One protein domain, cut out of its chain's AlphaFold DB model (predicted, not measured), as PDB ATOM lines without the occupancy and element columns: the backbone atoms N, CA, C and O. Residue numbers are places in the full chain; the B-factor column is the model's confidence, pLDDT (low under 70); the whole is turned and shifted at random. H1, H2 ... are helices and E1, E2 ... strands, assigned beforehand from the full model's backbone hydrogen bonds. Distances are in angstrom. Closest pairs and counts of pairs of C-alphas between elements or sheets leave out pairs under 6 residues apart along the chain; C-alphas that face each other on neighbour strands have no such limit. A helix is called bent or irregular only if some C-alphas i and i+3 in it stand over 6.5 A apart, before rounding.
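Overview. This is residues 21 to 82 of the 89 residues of the protein "Imm52 domain-containing protein" of Stigmatella aurantiaca (strain DW4/3-1) (UniProt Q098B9). A small antiparallel sheet of three short strands has one long helix, H1, beside it, and the helix only grazes the sheet. A long loop, residues 29 to 41, goes round from one edge strand of the sheet to the other, and a second loop, residues 55 to 64, leads from the inner strand to the helix. The printed part has 62 residues, with three named strands and one named helix in the order E1, E2, E3, H1 along the chain; the sheet's order is E1, E3, E2, and the class is mixed, helices and strands. The whole is compact, with a radius of gyration of the C-alphas of 11.4 A, and the C-alphas span 34 by 23 by 16 A.

Arrangement. The inner strand of the sheet is E3, residues 50 to 54. On one side of it is the edge strand E1, residues 24 to 28, antiparallel at 164 degrees between their directions. C-alphas 28 and 50 of this pair face each other at 4.1 A; N 27 and O 51, 2.8 A apart, and N 25 and O 53, 2.9 A apart, are within hydrogen-bond range. On the other side of E3 is the edge strand E2, residues 42 to 46, antiparallel to it at 149 degrees. C-alphas 51 and 45 face each other at 4.5 A; N 44 and O 52, 2.8 A apart, and N 46 and O 50, 2.9 A apart, are within hydrogen-bond range. E2 and E3 form a hairpin with a tight link of 3 residues, while E1 and E2 are apart. H1, residues 65 to 80, is only just on the sheet, with 5 pairs of C-alphas within 10 A; it only grazes it, with residues 71 to 78. In H1 every O i to N i+4 pair is within hydrogen-bond range.

Along the chain. E3 runs from Gly 50 to Ile 54. E1 runs from Met 24, C-alpha at (33.944, -26.314, 27.285), to Ser 28. E2 runs from Arg 42 to Val 46. E1 and E3 are each 13.3 A from first to last C-alpha, and E2 is 12.7 A. H1 runs from Pro 65, C-alpha at (35.746, -21.505, 11.080), to Arg 80, C-alpha at (52.120, -21.031, 26.823), 22.7 A in all, and is not bent.

Size, cuts and confidence. The two C-alphas farthest apart are those of Ser 48 and Ser 63, at 34.8 A. The printed part has no cut. The link from E1 to E2 is long, with 13 residues, and the link from E3 to H1 is short, with 10. The mean pLDDT of the printed part is 92.8, and no printed residue is under 70.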
ATOM      1  N   VAL A  21      41.378 -28.534  23.343       81.00
ATOM      2  CA  VAL A  21      40.443 -27.518  23.844       81.00
ATOM      3  C   VAL A  21      39.146 -27.643  23.049       81.00
ATOM      4  O   VAL A  21      39.141 -27.456  21.834       81.00
ATOM      5  N   GLY A  22      38.064 -28.015  23.730       84.88
ATOM      6  CA  GLY A  22      36.710 -28.044  23.172       84.88
ATOM      7  C   GLY A  22      35.920 -26.788  23.540       84.88
ATOM      8  O   GLY A  22      36.446 -25.899  24.209       84.88
ATOM      9  N   TRP A  23      34.637 -26.735  23.159       94.62
ATOM     10  CA  TRP A  23      33.725 -25.639  23.531       94.62
ATOM     11  C   TRP A  23      33.790 -25.324  25.032       94.62
ATOM     12  O   TRP A  23      33.924 -24.166  25.432       94.62
ATOM     13  N   MET A  24      33.763 -26.377  25.845       95.50
ATOM     14  CA  MET A  24      33.944 -26.314  27.285       95.50
ATOM     15  C   MET A  24      35.176 -27.128  27.663       95.50
ATOM     16  O   MET A  24      35.302 -28.287  27.266       95.50
ATOM     17  N   THR A  25      36.086 -26.529  28.425       93.56
ATOM     18  CA  THR A  25      37.324 -27.182  28.869       93.56
ATOM     19  C   THR A  25      37.534 -26.933  30.355       93.56
ATOM     20  O   THR A  25      37.600 -25.789  30.795       93.56
ATOM     21  N   TYR A  26      37.649 -28.001  31.142       94.62
ATOM     22  CA  TYR A  26      37.948 -27.908  32.570       94.62
ATOM     23  C   TYR A  26      39.458 -27.970  32.827       94.62
ATOM     24  O   TYR A  26      40.147 -28.865  32.335       94.62
ATOM     25  N   ILE A  27      39.960 -27.055  33.655       93.25
ATOM     26  CA  ILE A  27      41.345 -27.010  34.121       93.25
ATOM     27  C   ILE A  27      41.344 -27.132  35.641       93.25
ATOM     28  O   ILE A  27      40.853 -26.259  36.355       93.25
ATOM     29  N   SER A  28      41.915 -28.223  36.157       93.62
ATOM     30  CA  SER A  28      42.092 -28.389  37.601       93.62
ATOM     31  C   SER A  28      42.987 -27.288  38.165       93.62
ATOM     32  O   SER A  28      44.038 -26.994  37.597       93.62
ATOM     33  N   ARG A  29      42.648 -26.781  39.357       93.69
ATOM     34  CA  ARG A  29      43.460 -25.812  40.110       93.69
ATOM     35  C   ARG A  29      44.891 -26.298  40.342       93.69
ATOM     36  O   ARG A  29      45.804 -25.491  40.461       93.69
ATOM     37  N   ARG A  30      45.111 -27.620  40.359       93.50
ATOM     38  CA  ARG A  30      46.451 -28.215  40.478       93.50
ATOM     39  C   ARG A  30      47.357 -27.901  39.285       93.50
ATOM     40  O   ARG A  30      48.566 -28.047  39.425       93.50
ATOM     41  N   ARG A  31      46.804 -27.549  38.120       91.62
ATOM     42  CA  ARG A  31      47.584 -27.172  36.931       91.62
ATOM     43  C   ARG A  31      48.046 -25.715  36.969       91.62
ATOM     44  O   ARG A  31      49.014 -25.399  36.298       91.62
ATOM     45  N   GLY A  32      47.397 -24.869  37.767       93.00
ATOM     46  CA  GLY A  32      47.698 -23.444  37.882       93.00
ATOM     47  C   GLY A  32      46.481 -22.573  37.583       93.00
ATOM     48  O   GLY A  32      45.338 -23.038  37.619       93.00
ATOM     49  N   THR A  33      46.744 -21.302  37.297       92.69
ATOM     50  CA  THR A  33      45.727 -20.290  36.991       92.69
ATOM     51  C   THR A  33      45.654 -20.074  35.485       92.69
ATOM     52  O   THR A  33      46.680 -19.942  34.824       92.69
ATOM     53  N   VAL A  34      44.440 -20.025  34.936       93.75
ATOM     54  CA  VAL A  34      44.221 -19.691  33.524       93.75
ATOM     55  C   VAL A  34      44.456 -18.187  33.340       93.75
ATOM     56  O   VAL A  34      43.840 -17.404  34.066       93.75
ATOM     57  N   PRO A  35      45.331 -17.769  32.411       94.62
ATOM     58  CA  PRO A  35      45.534 -16.354  32.116       94.62
ATOM     59  C   PRO A  35      44.257 -15.720  31.525       94.62
ATOM     60  O   PRO A  35      43.410 -16.441  30.991       94.62
ATOM     61  N   PRO A  36      44.107 -14.382  31.578       94.81
ATOM     62  CA  PRO A  36      42.962 -13.694  30.987       94.81
ATOM     63  C   PRO A  36      42.785 -14.070  29.504       94.81
ATOM     64  O   PRO A  36      43.731 -13.916  28.726       94.81
ATOM     65  N   PRO A  37      41.617 -14.591  29.093       92.50
ATOM     66  CA  PRO A  37      41.409 -15.033  27.725       92.50
ATOM     67  C   PRO A  37      40.869 -13.889  26.849       92.50
ATOM     68  O   PRO A  37      40.361 -12.892  27.369       92.50
ATOM     69  N   PRO A  38      40.935 -14.016  25.511       90.62
ATOM     70  CA  PRO A  38      40.261 -13.074  24.621       90.62
ATOM     71  C   PRO A  38      38.737 -13.186  24.760       90.62
ATOM     72  O   PRO A  38      38.208 -14.265  25.028       90.62
ATOM     73  N   ALA A  39      38.001 -12.106  24.494       92.62
ATOM     74  CA  ALA A  39      36.554 -12.205  24.301       92.62
ATOM     75  C   ALA A  39      36.232 -13.154  23.117       92.62
ATOM     76  O   ALA A  39      37.018 -13.223  22.167       92.62
ATOM     77  N   PRO A  40      35.103 -13.890  23.135       94.81
ATOM     78  CA  PRO A  40      34.038 -13.912  24.145       94.81
ATOM     79  C   PRO A  40      34.243 -14.959  25.260       94.81
ATOM     80  O   PRO A  40      33.286 -15.316  25.950       94.81
ATOM     81  N   VAL A  41      35.466 -15.464  25.440       97.56
ATOM     82  CA  VAL A  41      35.747 -16.585  26.343       97.56
ATOM     83  C   VAL A  41      35.430 -16.212  27.787       97.56
ATOM     84  O   VAL A  41      35.866 -15.181  28.300       97.56
ATOM     85  N   ARG A  42      34.701 -17.092  28.471       96.75
ATOM     86  CA  ARG A  42      34.365 -16.960  29.889       96.75
ATOM     87  C   ARG A  42      35.123 -17.996  30.704       96.75
ATOM     88  O   ARG A  42      35.275 -19.141  30.282       96.75
ATOM     89  N   ILE A  43      35.549 -17.599  31.897       96.31
ATOM     90  CA  ILE A  43      36.122 -18.497  32.899       96.31
ATOM     91  C   ILE A  43      35.152 -18.544  34.072       96.31
ATOM     92  O   ILE A  43      34.839 -17.512  34.662       96.31
ATOM     93  N   GLN A  44      34.673 -19.738  34.403       96.19
ATOM     94  CA  GLN A  44      33.801 -19.973  35.545       96.19
ATOM     95  C   GLN A  44      34.530 -20.819  36.595       96.19
ATOM     96  O   GLN A  44      35.024 -21.901  36.267       96.19
ATOM     97  N   PRO A  45      34.624 -20.372  37.856       96.12
ATOM     98  CA  PRO A  45      35.204 -21.186  38.915       96.12
ATOM     99  C   PRO A  45      34.307 -22.392  39.222       96.12
ATOM    100  O   PRO A  45      33.088 -22.271  39.319       96.12
ATOM    101  N   VAL A  46      34.922 -23.557  39.428       96.56
ATOM    102  CA  VAL A  46      34.247 -24.773  39.904       96.56
ATOM    103  C   VAL A  46      34.658 -24.993  41.354       96.56
ATOM    104  O   VAL A  46      35.562 -25.776  41.660       96.56
ATOM    105  N   GLY A  47      34.042 -24.221  42.253       95.56
ATOM    106  CA  GLY A  47      34.424 -24.179  43.665       95.56
ATOM    107  C   GLY A  47      35.931 -23.953  43.839       95.56
ATOM    108  O   GLY A  47      36.528 -23.097  43.191       95.56
ATOM    109  N   SER A  48      36.563 -24.769  44.684       94.50
ATOM    110  CA  SER A  48      38.017 -24.774  44.905       94.50
ATOM    111  C   SER A  48      38.783 -25.779  44.025       94.50
ATOM    112  O   SER A  48      40.000 -25.945  44.188       94.50
ATOM    113  N   LEU A  49      38.090 -26.460  43.103       95.81
ATOM    114  CA  LEU A  49      38.622 -27.587  42.326       95.81
ATOM    115  C   LEU A  49      39.375 -27.143  41.071       95.81
ATOM    116  O   LEU A  49      40.364 -27.778  40.689       95.81
ATOM    117  N   GLY A  50      38.935 -26.053  40.444       95.94
ATOM    118  CA  GLY A  50      39.484 -25.589  39.178       95.94
ATOM    119  C   GLY A  50      38.594 -24.576  38.482       95.94
ATOM    120  O   GLY A  50      37.773 -23.910  39.114       95.94
ATOM    121  N   MET A  51      38.774 -24.468  37.172       96.81
ATOM    122  CA  MET A  51      38.071 -23.507  36.333       96.81
ATOM    123  C   MET A  51      37.526 -24.175  35.075       96.81
ATOM    124  O   MET A  51      38.185 -25.016  34.466       96.81
ATOM    125  N   LEU A  52      36.317 -23.787  34.691       96.88
ATOM    126  CA  LEU A  52      35.664 -24.153  33.448       96.88
ATOM    127  C   LEU A  52      35.815 -22.999  32.457       96.88
ATOM    128  O   LEU A  52      35.335 -21.893  32.696       96.88
ATOM    129  N   ILE A  53      36.495 -23.260  31.351       96.56
ATOM    130  CA  ILE A  53      36.643 -22.332  30.234       96.56
ATOM    131  C   ILE A  53      35.505 -22.605  29.256       96.56
ATOM    132  O   ILE A  53      35.318 -23.748  28.842       96.56
ATOM    133  N   ILE A  54      34.769 -21.564  28.880       97.31
ATOM    134  CA  ILE A  54      33.667 -21.612  27.917       97.31
ATOM    135  C   ILE A  54      34.028 -20.667  26.778       97.31
ATOM    136  O   ILE A  54      34.118 -19.460  26.994       97.31
ATOM    137  N   LEU A  55      34.262 -21.205  25.577       95.75
ATOM    138  CA  LEU A  55      34.748 -20.401  24.449       95.75
ATOM    139  C   LEU A  55      33.755 -19.311  24.035       95.75
ATOM    140  O   LEU A  55      34.153 -18.185  23.769       95.75
ATOM    141  N   THR A  56      32.472 -19.652  24.010       95.31
ATOM    142  CA  THR A  56      31.369 -18.761  23.648       95.31
ATOM    143  C   THR A  56      30.102 -19.208  24.390       95.31
ATOM    144  O   THR A  56      29.961 -20.410  24.643       95.31
ATOM    145  N   PRO A  57      29.208 -18.296  24.815       91.88
ATOM    146  CA  PRO A  57      27.933 -18.679  25.420       91.88
ATOM    147  C   PRO A  57      26.935 -19.259  24.403       91.88
ATOM    148  O   PRO A  57      26.067 -20.039  24.795       91.88
ATOM    149  N   GLU A  58      27.055 -18.924  23.117       93.00
ATOM    150  CA  GLU A  58      26.239 -19.498  22.046       93.00
ATOM    151  C   GLU A  58      26.746 -20.882  21.611       93.00
ATOM    152  O   GLU A  58      27.850 -21.310  21.947       93.00
ATOM    153  N   ARG A  59      25.928 -21.610  20.836       93.50
ATOM    154  CA  ARG A  59      26.264 -22.957  20.359       93.50
ATOM    155  C   ARG A  59      27.558 -22.964  19.543       93.50
ATOM    156  O   ARG A  59      27.594 -22.454  18.427       93.50
ATOM    157  N   PHE A  60      28.565 -23.669  20.046       89.56
ATOM    158  CA  PHE A  60      29.804 -23.931  19.320       89.56
ATOM    159  C   PHE A  60      29.630 -25.071  18.311       89.56
ATOM    160  O   PHE A  60      29.028 -26.108  18.610       89.56
ATOM    161  N   THR A  61      30.192 -24.909  17.118       87.19
ATOM    162  CA  THR A  61      30.090 -25.876  16.018       87.19
ATOM    163  C   THR A  61      31.429 -26.026  15.307       87.19
ATOM    164  O   THR A  61      32.170 -25.063  15.144       87.19
ATOM    165  N   ALA A  62      31.733 -27.242  14.851       84.88
ATOM    166  CA  ALA A  62      32.944 -27.503  14.074       84.88
ATOM    167  C   ALA A  62      32.859 -26.982  12.627       84.88
ATOM    168  O   ALA A  62      33.878 -26.873  11.956       84.88
ATOM    169  N   SER A  63      31.649 -26.676  12.148       85.31
ATOM    170  CA  SER A  63      31.407 -26.131  10.810       85.31
ATOM    171  C   SER A  63      31.648 -24.624  10.715       85.31
ATOM    172  O   SER A  63      31.677 -24.090   9.613       85.31
ATOM    173  N   ASP A  64      31.787 -23.933  11.848       87.06
ATOM    174  CA  ASP A  64      32.098 -22.508  11.882       87.06
ATOM    175  C   ASP A  64      33.624 -22.313  12.019       87.06
ATOM    176  O   ASP A  64      34.215 -22.702  13.036       87.06
ATOM    177  N   PRO A  65      34.301 -21.710  11.026       87.94
ATOM    178  CA  PRO A  65      35.746 -21.505  11.080       87.94
ATOM    179  C   PRO A  65      36.179 -20.538  12.195       87.94
ATOM    180  O   PRO A  65      37.287 -20.666  12.720       87.94
ATOM    181  N   GLY A  66      35.319 -19.605  12.611       90.25
ATOM    182  CA  GLY A  66      35.572 -18.700  13.731       90.25
ATOM    183  C   GLY A  66      35.629 -19.442  15.066       90.25
ATOM    184  O   GLY A  66      36.503 -19.162  15.893       90.25
ATOM    185  N   HIS A  67      34.767 -20.446  15.245       90.62
ATOM    186  CA  HIS A  67      34.793 -21.342  16.402       90.62
ATOM    187  C   HIS A  67      36.098 -22.144  16.470       90.62
ATOM    188  O   HIS A  67      36.751 -22.176  17.519       90.62
ATOM    189  N   ILE A  68      36.537 -22.721  15.348       89.25
ATOM    190  CA  ILE A  68      37.815 -23.443  15.282       89.25
ATOM    191  C   ILE A  68      38.993 -22.515  15.616       89.25
ATOM    192  O   ILE A  68      39.823 -22.859  16.462       89.25
ATOM    193  N   ALA A  69      39.034 -21.319  15.024       90.69
ATOM    194  CA  ALA A  69      40.088 -20.339  15.276       90.69
ATOM    195  C   ALA A  69      40.126 -19.873  16.744       90.69
ATOM    196  O   ALA A  69      41.200 -19.711  17.325       90.69
ATOM    197  N   LEU A  70      38.965 -19.684  17.379       92.56
ATOM    198  CA  LEU A  70      38.892 -19.331  18.797       92.56
ATOM    199  C   LEU A  70      39.426 -20.458  19.692       92.56
ATOM    200  O   LEU A  70      40.204 -20.189  20.609       92.56
ATOM    201  N   GLY A  71      39.063 -21.709  19.399       91.25
ATOM    202  CA  GLY A  71      39.579 -22.879  20.114       91.25
ATOM    203  C   GLY A  71      41.100 -23.013  20.006       91.25
ATOM    204  O   GLY A  71      41.764 -23.269  21.010       91.25
ATOM    205  N   GLN A  72      41.668 -22.765  18.822       91.38
ATOM    206  CA  GLN A  72      43.120 -22.767  18.605       91.38
ATOM    207  C   GLN A  72      43.828 -21.681  19.420       91.38
ATOM    208  O   GLN A  72      44.785 -21.987  20.130       91.38
ATOM    209  N   ARG A  73      43.318 -20.441  19.406       93.19
ATOM    210  CA  ARG A  73      43.894 -19.342  20.200       93.19
ATOM    211  C   ARG A  73      43.893 -19.643  21.696       93.19
ATOM    212  O   ARG A  73      44.876 -19.376  22.381       93.19
ATOM    213  N   VAL A  74      42.802 -20.211  22.213       94.25
ATOM    214  CA  VAL A  74      42.732 -20.600  23.628       94.25
ATOM    215  C   VAL A  74      43.666 -21.772  23.922       94.25
ATOM    216  O   VAL A  74      44.322 -21.760  24.957       94.25
ATOM    217  N   ARG A  75      43.805 -22.752  23.021       92.69
ATOM    218  CA  ARG A  75      44.800 -23.822  23.180       92.69
ATOM    219  C   ARG A  75      46.210 -23.255  23.320       92.69
ATOM    220  O   ARG A  75      46.871 -23.565  24.303       92.69
ATOM    221  N   GLU A  76      46.631 -22.386  22.406       92.12
ATOM    222  CA  GLU A  76      47.958 -21.759  22.451       92.12
ATOM    223  C   GLU A  76      48.178 -20.962  23.741       92.12
ATOM    224  O   GLU A  76      49.246 -21.032  24.349       92.12
ATOM    225  N   LEU A  77      47.155 -20.231  24.196       94.62
ATOM    226  CA  LEU A  77      47.184 -19.511  25.469       94.62
ATOM    227  C   LEU A  77      47.449 -20.465  26.647       94.62
ATOM    228  O   LEU A  77      48.284 -20.178  27.506       94.62
ATOM    229  N   LEU A  78      46.760 -21.609  26.686       93.44
ATOM    230  CA  LEU A  78      46.914 -22.607  27.746       93.44
ATOM    231  C   LEU A  78      48.244 -23.370  27.650       93.44
ATOM    232  O   LEU A  78      48.824 -23.707  28.682       93.44
ATOM    233  N   GLU A  79      48.747 -23.628  26.442       91.50
ATOM    234  CA  GLU A  79      50.063 -24.238  26.207       91.50
ATOM    235  C   GLU A  79      51.189 -23.328  26.693       91.50
ATOM    236  O   GLU A  79      52.044 -23.780  27.454       91.50
ATOM    237  N   ARG A  80      51.148 -22.033  26.347       92.81
ATOM    238  CA  ARG A  80      52.120 -21.031  26.823       92.81
ATOM    239  C   ARG A  80      52.113 -20.889  28.343       92.81
ATOM    240  O   ARG A  80      53.152 -20.628  28.941       92.81
ATOM    241  N   ALA A  81      50.958 -21.097  28.972       93.62
ATOM    242  CA  ALA A  81      50.815 -21.124  30.424       93.62
ATOM    243  C   ALA A  81      51.180 -22.486  31.059       93.62
ATOM    244  O   ALA A  81      51.013 -22.659  32.264       93.62
ATOM    245  N   ASN A  82      51.659 -23.460  30.275       92.00
ATOM    246  CA  ASN A  82      51.975 -24.829  30.704       92.00
ATOM    247  C   ASN A  82      50.794 -25.596  31.331       92.00
ATOM    248  O   ASN A  82      50.979 -26.566  32.066       92.00
TER     249      ASN A  82